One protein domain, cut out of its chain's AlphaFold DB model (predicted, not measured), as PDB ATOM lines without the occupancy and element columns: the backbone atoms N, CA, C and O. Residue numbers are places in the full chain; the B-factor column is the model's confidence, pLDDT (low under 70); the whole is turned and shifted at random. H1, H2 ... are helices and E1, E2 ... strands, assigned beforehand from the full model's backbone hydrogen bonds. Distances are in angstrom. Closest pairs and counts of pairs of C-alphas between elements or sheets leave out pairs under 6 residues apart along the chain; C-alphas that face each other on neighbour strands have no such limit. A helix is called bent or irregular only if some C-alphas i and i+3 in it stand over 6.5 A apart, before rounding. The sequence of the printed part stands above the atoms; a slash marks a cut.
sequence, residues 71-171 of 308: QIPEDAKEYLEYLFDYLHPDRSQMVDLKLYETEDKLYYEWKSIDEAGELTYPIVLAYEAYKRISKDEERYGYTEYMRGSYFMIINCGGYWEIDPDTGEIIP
ATOM      1  N   GLN A  71      42.705  -3.352 -30.018       63.81
ATOM      2  CA  GLN A  71      41.704  -2.879 -29.080       63.81
ATOM      3  C   GLN A  71      41.175  -4.106 -28.351       63.81
ATOM      4  O   GLN A  71      40.720  -5.050 -28.996       63.81
ATOM      5  N   ILE A  72      41.263  -4.094 -27.020       69.50
ATOM      6  CA  ILE A  72      40.553  -5.057 -26.181       69.50
ATOM      7  C   ILE A  72      39.078  -5.010 -26.616       69.50
ATOM      8  O   ILE A  72      38.478  -3.931 -26.568       69.50
ATOM      9  N   PRO A  73      38.509  -6.130 -27.085       74.50
ATOM     10  CA  PRO A  73      37.125  -6.170 -27.536       74.50
ATOM     11  C   PRO A  73      36.156  -5.747 -26.426       74.50
ATOM     12  O   PRO A  73      36.414  -5.981 -25.244       74.50
ATOM     13  N   GLU A  74      35.047  -5.092 -26.788       75.25
ATOM     14  CA  GLU A  74      34.094  -4.550 -25.802       75.25
ATOM     15  C   GLU A  74      33.500  -5.647 -24.899       75.25
ATOM     16  O   GLU A  74      33.260  -5.419 -23.712       75.25
ATOM     17  N   ASP A  75      33.310  -6.843 -25.451       81.81
ATOM     18  CA  ASP A  75      32.798  -8.037 -24.780       81.81
ATOM     19  C   ASP A  75      33.837  -8.716 -23.873       81.81
ATOM     20  O   ASP A  75      33.461  -9.326 -22.872       81.81
ATOM     21  N   ALA A  76      35.140  -8.550 -24.132       82.38
ATOM     22  CA  ALA A  76      36.199  -9.159 -23.326       82.38
ATOM     23  C   ALA A  76      36.114  -8.754 -21.847       82.38
ATOM     24  O   ALA A  76      36.410  -9.565 -20.966       82.38
ATOM     25  N   LYS A  77      35.663  -7.525 -21.565       86.19
ATOM     26  CA  LYS A  77      35.413  -7.059 -20.199       86.19
ATOM     27  C   LYS A  77      34.203  -7.732 -19.559       86.19
ATOM     28  O   LYS A  77      34.310  -8.170 -18.418       86.19
ATOM     29  N   GLU A  78      33.081  -7.819 -20.273       88.50
ATOM     30  CA  GLU A  78      31.872  -8.489 -19.776       88.50
ATOM     31  C   GLU A  78      32.155  -9.964 -19.473       88.50
ATOM     32  O   GLU A  78      31.783 -10.471 -18.417       88.50
ATOM     33  N   TYR A  79      32.894 -10.631 -20.353       88.56
ATOM     34  CA  TYR A  79      33.310 -12.016 -20.178       88.56
ATOM     35  C   TYR A  79      34.322 -12.211 -19.052       88.56
ATOM     36  O   TYR A  79      34.207 -13.182 -18.305       88.56
ATOM     37  N   LEU A  80      35.271 -11.289 -18.874       89.56
ATOM     38  CA  LEU A  80      36.190 -11.343 -17.740       89.56
ATOM     39  C   LEU A  80      35.437 -11.175 -16.409       89.56
ATOM     40  O   LEU A  80      35.691 -11.924 -15.468       89.56
ATOM     41  N   GLU A  81      34.502 -10.224 -16.331       90.94
ATOM     42  CA  GLU A  81      33.630 -10.026 -15.165       90.94
ATOM     43  C   GLU A  81      32.772 -11.273 -14.896       90.94
ATOM     44  O   GLU A  81      32.718 -11.759 -13.766       90.94
ATOM     45  N   TYR A  82      32.161 -11.837 -15.940       90.75
ATOM     46  CA  TYR A  82      31.353 -13.050 -15.843       90.75
ATOM     47  C   TYR A  82      32.162 -14.257 -15.350       90.75
ATOM     48  O   TYR A  82      31.724 -14.965 -14.441       90.75
ATOM     49  N   LEU A  83      33.354 -14.478 -15.909       91.38
ATOM     50  CA  LEU A  83      34.242 -15.562 -15.499       91.38
ATOM     51  C   LEU A  83      34.735 -15.366 -14.064       91.38
ATOM     52  O   LEU A  83      34.735 -16.318 -13.288       91.38
ATOM     53  N   PHE A  84      35.115 -14.141 -13.695       91.50
ATOM     54  CA  PHE A  84      35.524 -13.819 -12.330       91.50
ATOM     55  C   PHE A  84      34.405 -14.134 -11.328       91.50
ATOM     56  O   PHE A  84      34.644 -14.800 -10.323       91.50
ATOM     57  N   ASP A  85      33.173 -13.720 -11.625       92.62
ATOM     58  CA  ASP A  85      32.002 -13.999 -10.795       92.62
ATOM     59  C   ASP A  85      31.700 -15.502 -10.688       92.62
ATOM     60  O   ASP A  85      31.281 -15.973  -9.627       92.62
ATOM     61  N   TYR A  86      31.909 -16.247 -11.777       91.19
ATOM     62  CA  TYR A  86      31.715 -17.693 -11.831       91.19
ATOM     63  C   TYR A  86      32.754 -18.457 -11.000       91.19
ATOM     64  O   TYR A  86      32.384 -19.352 -10.239       91.19
ATOM     65  N   LEU A  87      34.038 -18.115 -11.144       88.94
ATOM     66  CA  LEU A  87      35.143 -18.777 -10.445       88.94
ATOM     67  C   LEU A  87      35.197 -18.396  -8.962       88.94
ATOM     68  O   LEU A  87      35.509 -19.239  -8.123       88.94
ATOM     69  N   HIS A  88      34.825 -17.156  -8.631       89.25
ATOM     70  CA  HIS A  88      34.946 -16.592  -7.284       89.25
ATOM     71  C   HIS A  88      33.602 -16.100  -6.722       89.25
ATOM     72  O   HIS A  88      33.405 -14.897  -6.481       89.25
ATOM     73  N   PRO A  89      32.647 -17.022  -6.476       89.62
ATOM     74  CA  PRO A  89      31.337 -16.672  -5.934       89.62
ATOM     75  C   PRO A  89      31.405 -16.248  -4.459       89.62
ATOM     76  O   PRO A  89      30.569 -15.463  -4.009       89.62
ATOM     77  N   ASP A  90      32.394 -16.742  -3.704       90.38
ATOM     78  CA  ASP A  90      32.719 -16.252  -2.364       90.38
ATOM     79  C   ASP A  90      33.940 -15.331  -2.423       90.38
ATOM     80  O   ASP A  90      35.001 -15.700  -2.916       90.38
ATOM     81  N   ARG A  91      33.779 -14.121  -1.888       88.81
ATOM     82  CA  ARG A  91      34.800 -13.064  -1.872       88.81
ATOM     83  C   ARG A  91      35.190 -12.667  -0.456       88.81
ATOM     84  O   ARG A  91      35.806 -11.624  -0.259       88.81
ATOM     85  N   SER A  92      34.789 -13.456   0.542       89.00
ATOM     86  CA  SER A  92      34.962 -13.127   1.959       89.00
ATOM     87  C   SER A  92      36.422 -12.891   2.362       89.00
ATOM     88  O   SER A  92      36.670 -12.062   3.236       89.00
ATOM     89  N   GLN A  93      37.367 -13.566   1.701       87.50
ATOM     90  CA  GLN A  93      38.810 -13.437   1.939       87.50
ATOM     91  C   GLN A  93      39.528 -12.517   0.940       87.50
ATOM     92  O   GLN A  93      40.730 -12.309   1.074       87.50
ATOM     93  N   MET A  94      38.824 -11.966  -0.057       92.62
ATOM     94  CA  MET A  94      39.438 -11.138  -1.094       92.62
ATOM     95  C   MET A  94      39.601  -9.690  -0.636       92.62
ATOM     96  O   MET A  94      38.654  -9.044  -0.182       92.62
ATOM     97  N   VAL A  95      40.803  -9.151  -0.826       92.62
ATOM     98  CA  VAL A  95      41.155  -7.760  -0.528       92.62
ATOM     99  C   VAL A  95      41.893  -7.124  -1.706       92.62
ATOM    100  O   VAL A  95      42.394  -7.814  -2.592       92.62
ATOM    101  N   ASP A  96      41.949  -5.792  -1.726       92.50
ATOM    102  CA  ASP A  96      42.645  -5.004  -2.756       92.50
ATOM    103  C   ASP A  96      42.222  -5.319  -4.211       92.50
ATOM    104  O   ASP A  96      43.011  -5.142  -5.140       92.50
ATOM    105  N   LEU A  97      40.973  -5.759  -4.420       93.25
ATOM    106  CA  LEU A  97      40.429  -6.066  -5.745       93.25
ATOM    107  C   LEU A  97      40.468  -4.833  -6.659       93.25
ATOM    108  O   LEU A  97      39.892  -3.787  -6.342       93.25
ATOM    109  N   LYS A  98      41.093  -4.979  -7.825       93.19
ATOM    110  CA  LYS A  98      41.174  -3.949  -8.863       93.19
ATOM    111  C   LYS A  98      41.009  -4.554 -10.253       93.19
ATOM    112  O   LYS A  98      41.492  -5.647 -10.529       93.19
ATOM    113  N   LEU A  99      40.366  -3.786 -11.125       91.12
ATOM    114  CA  LEU A  99      40.287  -4.038 -12.558       91.12
ATOM    115  C   LEU A  99      41.124  -2.971 -13.265       91.12
ATOM    116  O   LEU A  99      40.944  -1.779 -12.994       91.12
ATOM    117  N   TYR A 100      42.038  -3.380 -14.138       88.56
ATOM    118  CA  TYR A 100      42.835  -2.459 -14.946       88.56
ATOM    119  C   TYR A 100      43.110  -3.027 -16.336       88.56
ATOM    120  O   TYR A 100      43.139  -4.239 -16.532       88.56
ATOM    121  N   GLU A 101      43.320  -2.130 -17.291       85.81
ATOM    122  CA  GLU A 101      43.631  -2.449 -18.683       85.81
ATOM    123  C   GLU A 101      45.041  -1.964 -19.040       85.81
ATOM    124  O   GLU A 101      45.511  -0.934 -18.541       85.81
ATOM    125  N   THR A 102      45.728  -2.729 -19.881       81.56
ATOM    126  CA  THR A 102      46.909  -2.296 -20.634       81.56
ATOM    127  C   THR A 102      46.538  -2.161 -22.107       81.56
ATOM    128  O   THR A 102      45.371  -2.263 -22.468       81.56
ATOM    129  N   GLU A 103      47.517  -1.889 -22.968       72.88
ATOM    130  CA  GLU A 103      47.273  -1.684 -24.400       72.88
ATOM    131  C   GLU A 103      46.643  -2.918 -25.075       72.88
ATOM    132  O   GLU A 103      45.886  -2.768 -26.023       72.88
ATOM    133  N   ASP A 104      46.915  -4.114 -24.550       72.25
ATOM    134  CA  ASP A 104      46.600  -5.416 -25.145       72.25
ATOM    135  C   ASP A 104      45.919  -6.418 -24.189       72.25
ATOM    136  O   ASP A 104      45.498  -7.491 -24.623       72.25
ATOM    137  N   LYS A 105      45.816  -6.110 -22.888       79.94
ATOM    138  CA  LYS A 105      45.337  -7.051 -21.860       79.94
ATOM    139  C   LYS A 105      44.419  -6.389 -20.840       79.94
ATOM    140  O   LYS A 105      44.569  -5.215 -20.506       79.94
ATOM    141  N   LEU A 106      43.497  -7.177 -20.295       87.38
ATOM    142  CA  LEU A 106      42.591  -6.773 -19.220       87.38
ATOM    143  C   LEU A 106      42.820  -7.674 -18.006       87.38
ATOM    144  O   LEU A 106      42.938  -8.888 -18.151       87.38
ATOM    145  N   TYR A 107      42.879  -7.087 -16.813       88.94
ATOM    146  CA  TYR A 107      43.262  -7.794 -15.595       88.94
ATOM    147  C   TYR A 107      42.287  -7.536 -14.455       88.94
ATOM    148  O   TYR A 107      42.083  -6.383 -14.067       88.94
ATOM    149  N   TYR A 108      41.795  -8.609 -13.843       91.56
ATOM    150  CA  TYR A 108      41.339  -8.595 -12.458       91.56
ATOM    151  C   TYR A 108      42.492  -9.008 -11.554       91.56
ATOM    152  O   TYR A 108      43.049 -10.081 -11.729       91.56
ATOM    153  N   GLU A 109      42.847  -8.177 -10.580       92.62
ATOM    154  CA  GLU A 109      43.891  -8.485  -9.602       92.62
ATOM    155  C   GLU A 109      43.356  -8.305  -8.185       92.62
ATOM    156  O   GLU A 109      42.679  -7.319  -7.895       92.62
ATOM    157  N   TRP A 110      43.678  -9.241  -7.299       92.88
ATOM    158  CA  TRP A 110      43.327  -9.192  -5.881       92.88
ATOM    159  C   TRP A 110      44.395  -9.883  -5.035       92.88
ATOM    160  O   TRP A 110      45.329 -10.496  -5.549       92.88
ATOM    161  N   LYS A 111      44.262  -9.784  -3.715       91.75
ATOM    162  CA  LYS A 111      44.965 -10.643  -2.756       91.75
ATOM    163  C   LYS A 111      43.942 -11.395  -1.922       91.75
ATOM    164  O   LYS A 111      42.817 -10.918  -1.759       91.75
ATOM    165  N   SER A 112      44.348 -12.522  -1.364       87.94
ATOM    166  CA  SER A 112      43.535 -13.294  -0.431       87.94
ATOM    167  C   SER A 112      44.168 -13.286   0.958       87.94
ATOM    168  O   SER A 112      45.377 -13.093   1.094       87.94
ATOM    169  N   ILE A 113      43.347 -13.465   1.988       88.88
ATOM    170  CA  ILE A 113      43.802 -13.770   3.346       88.88
ATOM    171  C   ILE A 113      43.799 -15.293   3.497       88.88
ATOM    172  O   ILE A 113      42.759 -15.922   3.291       88.88
ATOM    173  N   ASP A 114      44.950 -15.876   3.819       84.31
ATOM    174  CA  ASP A 114      45.088 -17.318   4.019       84.31
ATOM    175  C   ASP A 114      44.573 -17.778   5.400       84.31
ATOM    176  O   ASP A 114      44.121 -16.984   6.231       84.31
ATOM    177  N   GLU A 115      44.637 -19.086   5.670       83.56
ATOM    178  CA  GLU A 115      44.187 -19.661   6.947       83.56
ATOM    179  C   GLU A 115      44.969 -19.142   8.169       83.56
ATOM    180  O   GLU A 115      44.437 -19.132   9.284       83.56
ATOM    181  N   ALA A 116      46.214 -18.695   7.976       87.00
ATOM    182  CA  ALA A 116      47.047 -18.096   9.017       87.00
ATOM    183  C   ALA A 116      46.744 -16.600   9.229       87.00
ATOM    184  O   ALA A 116      47.211 -16.005  10.206       87.00
ATOM    185  N   GLY A 117      45.918 -16.000   8.368       87.25
ATOM    186  CA  GLY A 117      45.605 -14.576   8.379       87.25
ATOM    187  C   GLY A 117      46.631 -13.719   7.632       87.25
ATOM    188  O   GLY A 117      46.613 -12.493   7.791       87.25
ATOM    189  N   GLU A 118      47.528 -14.329   6.857       88.44
ATOM    190  CA  GLU A 118      48.534 -13.640   6.053       88.44
ATOM    191  C   GLU A 118      48.005 -13.323   4.648       88.44
ATOM    192  O   GLU A 118      47.069 -13.943   4.147       88.44
ATOM    193  N   LEU A 119      48.578 -12.294   4.018       88.06
ATOM    194  CA  LEU A 119      48.200 -11.913   2.660       88.06
ATOM    195  C   LEU A 119      48.960 -12.754   1.644       88.06
ATOM    196  O   LEU A 119      50.193 -12.774   1.654       88.06
ATOM    197  N   THR A 120      48.228 -13.336   0.699       85.62
ATOM    198  CA  THR A 120      48.829 -13.994  -0.458       85.62
ATOM    199  C   THR A 120      49.572 -12.987  -1.341       85.62
ATOM    200  O   THR A 120      49.345 -11.766  -1.307       85.62
ATOM    201  N   TYR A 121      50.427 -13.509  -2.220       86.62
ATOM    202  CA  TYR A 121      50.847 -12.749  -3.394       86.62
ATOM    203  C   TYR A 121      49.621 -12.344  -4.236       86.62
ATOM    204  O   TYR A 121      48.577 -13.001  -4.154       86.62
ATOM    205  N   PRO A 122      49.723 -11.265  -5.036       89.00
ATOM    206  CA  PRO A 122      48.643 -10.863  -5.923       89.00
ATOM    207  C   PRO A 122      48.253 -11.999  -6.871       89.00
ATOM    208  O   PRO A 122      49.103 -12.534  -7.583       89.00
ATOM    209  N   ILE A 123      46.971 -12.338  -6.886       89.19
ATOM    210  CA  ILE A 123      46.365 -13.245  -7.854       89.19
ATOM    211  C   ILE A 123      45.780 -12.387  -8.967       89.19
ATOM    212  O   ILE A 123      45.230 -11.313  -8.715       89.19
ATOM    213  N   VAL A 124      45.960 -12.841 -10.199       89.44
ATOM    214  CA  VAL A 124      45.552 -12.143 -11.408       89.44
ATOM    215  C   VAL A 124      44.741 -13.096 -12.273       89.44
ATOM    216  O   VAL A 124      45.248 -14.140 -12.667       89.44
ATOM    217  N   LEU A 125      43.517 -12.708 -12.618       90.69
ATOM    218  CA  LEU A 125      42.762 -13.278 -13.728       90.69
ATOM    219  C   LEU A 125      42.924 -12.338 -14.922       90.69
ATOM    220  O   LEU A 125      42.436 -11.204 -14.909       90.69
ATOM    221  N   ALA A 126      43.659 -12.795 -15.928       88.31
ATOM    222  CA  ALA A 126      43.982 -12.023 -17.114       88.31
ATOM    223  C   ALA A 126      43.168 -12.509 -18.309       88.31
ATOM    224  O   ALA A 126      43.104 -13.705 -18.588       88.31
ATOM    225  N   TYR A 127      42.602 -11.559 -19.041       85.50
ATOM    226  CA  TYR A 127      42.229 -11.748 -20.431       85.50
ATOM    227  C   TYR A 127      43.490 -11.719 -21.293       85.50
ATOM    228  O   TYR A 127      44.295 -10.784 -21.212       85.50
ATOM    229  N   GLU A 128      43.623 -12.722 -22.149       76.12
ATOM    230  CA  GLU A 128      44.680 -12.818 -23.138       76.12
ATOM    231  C   GLU A 128      44.054 -13.071 -24.513       76.12
ATOM    232  O   GLU A 128      43.457 -14.117 -24.786       76.12
ATOM    233  N   ALA A 129      44.173 -12.068 -25.384       64.25
ATOM    234  CA  ALA A 129      43.774 -12.180 -26.775       64.25
ATOM    235  C   ALA A 129      44.815 -13.016 -27.521       64.25
ATOM    236  O   ALA A 129      45.973 -12.609 -27.632       64.25
ATOM    237  N   TYR A 130      44.404 -14.149 -28.084       63.66
ATOM    238  CA  TYR A 130      45.243 -14.885 -29.021       63.66
ATOM    239  C   TYR A 130      44.541 -14.936 -30.364       63.66
ATOM    240  O   TYR A 130      43.461 -15.513 -30.521       63.66
ATOM    241  N   LYS A 131      45.176 -14.340 -31.371       51.38
ATOM    242  CA  LYS A 131      44.748 -14.540 -32.747       51.38
ATOM    243  C   LYS A 131      45.170 -15.943 -33.153       51.38
ATOM    244  O   LYS A 131      46.350 -16.182 -33.417       51.38
ATOM    245  N   ARG A 132      44.224 -16.886 -33.195       53.41
ATOM    246  CA  ARG A 132      44.516 -18.233 -33.689       53.41
ATOM    247  C   ARG A 132      44.921 -18.131 -35.155       53.41
ATOM    248  O   ARG A 132      44.096 -17.896 -36.035       53.41
ATOM    249  N   ILE A 133      46.208 -18.349 -35.411       43.91
ATOM    250  CA  ILE A 133      46.819 -18.276 -36.747       43.91
ATOM    251  C   ILE A 133      46.153 -19.274 -37.718       43.91
ATOM    252  O   ILE A 133      46.175 -19.077 -38.929       43.91
ATOM    253  N   SER A 134      45.530 -20.340 -37.203       45.03
ATOM    254  CA  SER A 134      44.953 -21.426 -37.999       45.03
ATOM    255  C   SER A 134      43.587 -21.123 -38.634       45.03
ATOM    256  O   SER A 134      43.210 -21.842 -39.564       45.03
ATOM    257  N   LYS A 135      42.829 -20.120 -38.159       51.56
ATOM    258  CA  LYS A 135      41.419 -19.928 -38.570       51.56
ATOM    259  C   LYS A 135      40.960 -18.493 -38.820       51.56
ATOM    260  O   LYS A 135      39.799 -18.320 -39.173       51.56
ATOM    261  N   ASP A 136      41.815 -17.487 -38.640       52.06
ATOM    262  CA  ASP A 136      41.398 -16.072 -38.641       52.06
ATOM    263  C   ASP A 136      40.231 -15.778 -37.661       52.06
ATOM    264  O   ASP A 136      39.552 -14.760 -37.778       52.06
ATOM    265  N   GLU A 137      40.006 -16.659 -36.680       58.06
ATOM    266  CA  GLU A 137      39.046 -16.485 -35.591       58.06
ATOM    267  C   GLU A 137      39.814 -15.956 -34.377       58.06
ATOM    268  O   GLU A 137      40.697 -16.633 -33.838       58.06
ATOM    269  N   GLU A 138      39.506 -14.732 -33.953       59.09
ATOM    270  CA  GLU A 138      39.966 -14.230 -32.660       59.09
ATOM    271  C   GLU A 138      39.191 -14.955 -31.563       59.09
ATOM    272  O   GLU A 138      37.961 -14.924 -31.531       59.09
ATOM    273  N   ARG A 139      39.921 -15.659 -30.694       66.75
ATOM    274  CA  ARG A 139      39.357 -16.254 -29.486       66.75
ATOM    275  C   ARG A 139      39.928 -15.576 -28.258       66.75
ATOM    276  O   ARG A 139      41.088 -15.162 -28.222       66.75
ATOM    277  N   TYR A 140      39.080 -15.515 -27.246       74.25
ATOM    278  CA  TYR A 140      39.366 -14.900 -25.968       74.25
ATOM    279  C   TYR A 140      39.736 -15.989 -24.975       74.25
ATOM    280  O   TYR A 140      38.915 -16.845 -24.636       74.25
ATOM    281  N   GLY A 141      41.003 -15.973 -24.574       82.00
ATOM    282  CA  GLY A 141      41.530 -16.821 -23.524       82.00
ATOM    283  C   GLY A 141      41.552 -16.083 -22.201       82.00
ATOM    284  O   GLY A 141      41.789 -14.875 -22.156       82.00
ATOM    285  N   TYR A 142      41.351 -16.820 -21.121       86.31
ATOM    286  CA  TYR A 142      41.451 -16.295 -19.772       86.31
ATOM    287  C   TYR A 142      42.353 -17.198 -18.947       86.31
ATOM    288  O   TYR A 142      42.113 -18.403 -18.857       86.31
ATOM    289  N   THR A 143      43.372 -16.608 -18.333       87.25
ATOM    290  CA  THR A 143      44.353 -17.321 -17.513       87.25
ATOM    291  C   THR A 143      44.361 -16.725 -16.119       87.25
ATOM    292  O   THR A 143      44.495 -15.511 -15.959       87.25
ATOM    293  N   GLU A 144      44.264 -17.575 -15.100       87.00
ATOM    294  CA  GLU A 144      44.479 -17.158 -13.718       87.00
ATOM    295  C   GLU A 144      45.871 -17.566 -13.245       87.00
ATOM    296  O   GLU A 144      46.264 -18.729 -13.369       87.00
ATOM    297  N   TYR A 145      46.615 -16.623 -12.675       84.56
ATOM    298  CA  TYR A 145      47.945 -16.863 -12.141       84.56
ATOM    299  C   TYR A 145      48.283 -15.959 -10.953       84.56
ATOM    300  O   TYR A 145      47.831 -14.822 -10.835       84.56
ATOM    301  N   MET A 146      49.159 -16.450 -10.087       82.62
ATOM    302  CA  MET A 146      49.749 -15.713  -8.986       82.62
ATOM    303  C   MET A 146      51.009 -15.009  -9.473       82.62
ATOM    304  O   MET A 146      51.895 -15.603 -10.099       82.62
ATOM    305  N   ARG A 147      51.092 -13.716  -9.169       75.56
ATOM    306  CA  ARG A 147      52.223 -12.857  -9.497       75.56
ATOM    307  C   ARG A 147      53.189 -12.832  -8.314       75.56
ATOM    308  O   ARG A 147      53.001 -12.072  -7.364       75.56
ATOM    309  N   GLY A 148      54.219 -13.673  -8.373       67.25
ATOM    310  CA  GLY A 148      55.310 -13.676  -7.399       67.25
ATOM    311  C   GLY A 148      56.231 -12.454  -7.532       67.25
ATOM    312  O   GLY A 148      55.953 -11.499  -8.262       67.25
ATOM    313  N   SER A 149      57.372 -12.483  -6.834       56.28
ATOM    314  CA  SER A 149      58.458 -11.516  -7.067       56.28
ATOM    315  C   SER A 149      59.002 -11.635  -8.504       56.28
ATOM    316  O   SER A 149      58.717 -12.625  -9.172       56.28
ATOM    317  N   TYR A 150      59.754 -10.617  -8.963       46.91
ATOM    318  CA  TYR A 150      60.146 -10.222 -10.344       46.91
ATOM    319  C   TYR A 150      60.350 -11.284 -11.463       46.91
ATOM    320  O   TYR A 150      60.489 -10.883 -12.615       46.91
ATOM    321  N   PHE A 151      60.349 -12.592 -11.191       48.75
ATOM    322  CA  PHE A 151      60.574 -13.669 -12.160       48.75
ATOM    323  C   PHE A 151      59.629 -14.883 -12.068       48.75
ATOM    324  O   PHE A 151      59.811 -15.816 -12.847       48.75
ATOM    325  N   MET A 152      58.641 -14.925 -11.162       61.66
ATOM    326  CA  MET A 152      57.811 -16.129 -10.985       61.66
ATOM    327  C   MET A 152      56.319 -15.852 -11.201       61.66
ATOM    328  O   MET A 152      55.683 -15.154 -10.414       61.66
ATOM    329  N   ILE A 153      55.771 -16.426 -12.274       70.81
ATOM    330  CA  ILE A 153      54.330 -16.526 -12.532       70.81
ATOM    331  C   ILE A 153      53.927 -17.980 -12.286       70.81
ATOM    332  O   ILE A 153      54.577 -18.892 -12.798       70.81
ATOM    333  N   ILE A 154      52.880 -18.195 -11.491       74.44
ATOM    334  CA  ILE A 154      52.380 -19.529 -11.137       74.44
ATOM    335  C   ILE A 154      50.904 -19.616 -11.537       74.44
ATOM    336  O   ILE A 154      50.107 -18.841 -11.034       74.44
ATOM    337  N   ASN A 155      50.527 -20.521 -12.443       77.75
ATOM    338  CA  ASN A 155      49.158 -20.611 -12.981       77.75
ATOM    339  C   ASN A 155      48.171 -21.280 -12.003       77.75
ATOM    340  O   ASN A 155      48.215 -22.495 -11.849       77.75
ATOM    341  N   CYS A 156      47.256 -20.507 -11.410       68.81
ATOM    342  CA  CYS A 156      46.462 -20.863 -10.226       68.81
ATOM    343  C   CYS A 156      45.271 -21.784 -10.481       68.81
ATOM    344  O   CYS A 156      45.053 -22.702  -9.700       68.81
ATOM    345  N   GLY A 157      44.531 -21.591 -11.570       67.00
ATOM    346  CA  GLY A 157      43.271 -22.317 -11.780       67.00
ATOM    347  C   GLY A 157      43.103 -22.919 -13.174       67.00
ATOM    348  O   GLY A 157      42.182 -23.696 -13.405       67.00
ATOM    349  N   GLY A 158      44.019 -22.629 -14.102       82.88
ATOM    350  CA  GLY A 158      43.972 -23.157 -15.461       82.88
ATOM    351  C   GLY A 158      43.800 -22.078 -16.524       82.88
ATOM    352  O   GLY A 158      44.246 -20.944 -16.362       82.88
ATOM    353  N   TYR A 159      43.208 -22.487 -17.642       88.56
ATOM    354  CA  TYR A 159      42.909 -21.654 -18.800       88.56
ATOM    355  C   TYR A 159      41.486 -21.947 -19.258       88.56
ATOM    356  O   TYR A 159      41.119 -23.123 -19.410       88.56
ATOM    357  N   TRP A 160      40.725 -20.885 -19.501       90.94
ATOM    358  CA  TRP A 160      39.340 -20.942 -19.945       90.94
ATOM    359  C   TRP A 160      39.144 -20.158 -21.234       90.94
ATOM    360  O   TRP A 160      39.783 -19.135 -21.460       90.94
ATOM    361  N   GLU A 161      38.207 -20.620 -22.049       88.88
ATOM    362  CA  GLU A 161      37.639 -19.855 -23.157       88.88
ATOM    363  C   GLU A 161      36.158 -19.610 -22.866       88.88
ATOM    364  O   GLU A 161      35.527 -20.390 -22.150       88.88
ATOM    365  N   ILE A 162      35.598 -18.543 -23.427       85.75
ATOM    366  CA  ILE A 162      34.148 -18.331 -23.440       85.75
ATOM    367  C   ILE A 162      33.676 -18.435 -24.885       85.75
ATOM    368  O   ILE A 162      34.212 -17.771 -25.771       85.75
ATOM    369  N   ASP A 163      32.692 -19.299 -25.124       83.69
ATOM    370  CA  ASP A 163      32.041 -19.405 -26.424       83.69
ATOM    371  C   ASP A 163      31.187 -18.143 -26.657       83.69
ATOM    372  O   ASP A 163      30.249 -17.899 -25.894       83.69
ATOM    373  N   PRO A 164      31.484 -17.322 -27.677       76.25
ATOM    374  CA  PRO A 164      30.818 -16.033 -27.850       76.25
ATOM    375  C   PRO A 164      29.358 -16.164 -28.308       76.25
ATOM    376  O   PRO A 164      28.547 -15.272 -28.058       76.25
ATOM    377  N   ASP A 165      28.995 -17.277 -28.950       81.81
ATOM    378  CA  ASP A 165      27.638 -17.510 -29.452       81.81
ATOM    379  C   ASP A 165      26.686 -17.963 -28.334       81.81
ATOM    380  O   ASP A 165      25.482 -17.684 -28.370       81.81
ATOM    381  N   THR A 166      27.211 -18.693 -27.349       85.75
ATOM    382  CA  THR A 166      26.421 -19.342 -26.289       85.75
ATOM    383  C   THR A 166      26.663 -18.772 -24.893       85.75
ATOM    384  O   THR A 166      25.804 -18.931 -24.023       85.75
ATOM    385  N   GLY A 167      27.799 -18.108 -24.672       82.81
ATOM    386  CA  GLY A 167      28.282 -17.679 -23.359       82.81
ATOM    387  C   GLY A 167      28.793 -18.827 -22.481       82.81
ATOM    388  O   GLY A 167      28.951 -18.642 -21.276       82.81
ATOM    389  N   GLU A 168      28.999 -20.025 -23.037       89.19
ATOM    390  CA  GLU A 168      29.481 -21.184 -22.282       89.19
ATOM    391  C   GLU A 168      30.955 -21.015 -21.880       89.19
ATOM    392  O   GLU A 168      31.797 -20.675 -22.710       89.19
ATOM    393  N   ILE A 169      31.269 -21.281 -20.606       89.56
ATOM    394  CA  ILE A 169      32.647 -21.313 -20.098       89.56
ATOM    395  C   ILE A 169      33.250 -22.685 -20.399       89.56
ATOM    396  O   ILE A 169      32.780 -23.706 -19.893       89.56
ATOM    397  N   ILE A 170      34.337 -22.697 -21.165       89.88
ATOM    398  CA  ILE A 170      35.059 -23.895 -21.587       89.88
ATOM    399  C   ILE A 170      36.360 -24.001 -20.777       89.88
ATOM    400  O   ILE A 170      37.272 -23.197 -20.983       89.88
ATOM    401  N   PRO A 171      36.511 -24.987 -19.873       91.31
ATOM    402  CA  PRO A 171      37.717 -25.161 -19.064       91.31
ATOM    403  C   PRO A 171      38.805 -25.923 -19.838       91.31
ATOM    404  O   PRO A 171      39.154 -27.057 -19.498       91.31
TER     405      PRO A 171
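What this domain is: This is residues 71 to 171 of the 308 residues of an uncharacterized protein of Firmicutes bacterium CAG:95 (UniProt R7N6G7). Picture a twisted wall of five antiparallel strands with one helix, H1, packed over one face; no named helix covers the other face. The strands zigzag side by side, and the loops between E2 and E3 and between E3 and E4 lie at the two far ends of the long axis. After E5 the last printed residues fold back, and residues 169 to 170 pair with residues 161 to 162. The printed part has 101 residues, with one named helix and then five named strands in the order H1 E1 E2 E3 E4 E5, and its class is mixed, helices and strands. It is compact, with a radius of gyration of the C-alphas of 14.3 A, yet elongated in outline, spanning 47 by 30 by 21 A.

How they stand to each other: Begin with the sheet, which runs, strand beside strand, E1 at residues 94 to 101, E2 at 105 to 112, E3 at 123 to 131, E4 at 138 to 147 and E5 at 153 to 162. It is a meander, each strand the antiparallel neighbour of the one before, and each successive pair is a hairpin. Between E1 and E2, at 170 degrees, find N 98 and O 109 at 2.8 A. Between E2 and E3, at 162 degrees, N 125 and O 108 are 2.8 A apart. E3 and E4, at 154 degrees, have N 126 and O 143 at 2.8 A, and E4 and E5, also at 154 degrees, have N 146 and O 154 at 2.7 A; these four pairs are within hydrogen-bond range. E4 bends by 51 degrees at residue 144, and E5 bends by 71 degrees at residue 156. The edge strands E1 and E5 are apart. H1, residues 74 to 87, is on the sheet, giving two layers, a helix on one face of a sheet. Its closest C-alphas to E3 are those of Leu 80 and Tyr 127, 6.6 A apart. In H1, 9 of 10 O i to N i+4 pairs are within hydrogen-bond range.

Where its parts are: Find C-alpha 94 at (39.438, -11.138, -1.094), where E1 begins, 20.1 A long. E2 measures 22.4 A, E3 25.0 A, E4 26.2 A and E5 23.0 A, ending at C-alpha 162 at (34.148, -18.331, -23.440). H1 starts at C-alpha 74 at (34.094, -4.550, -25.802) and runs 21.0 A; it is neither bent nor irregular, but only just: C-alphas 74 and 77 are 6.3 A apart.

The domain as a whole: The two farthest C-alphas, those of Ala 116 and Asp 136, are 48.0 A apart. The printed part has no cut and no long link. Mean pLDDT of the printed part is 80.6; look for values under 70 at residues 71 to 72, 129 to 139, 148 to 152 and 156 to 157.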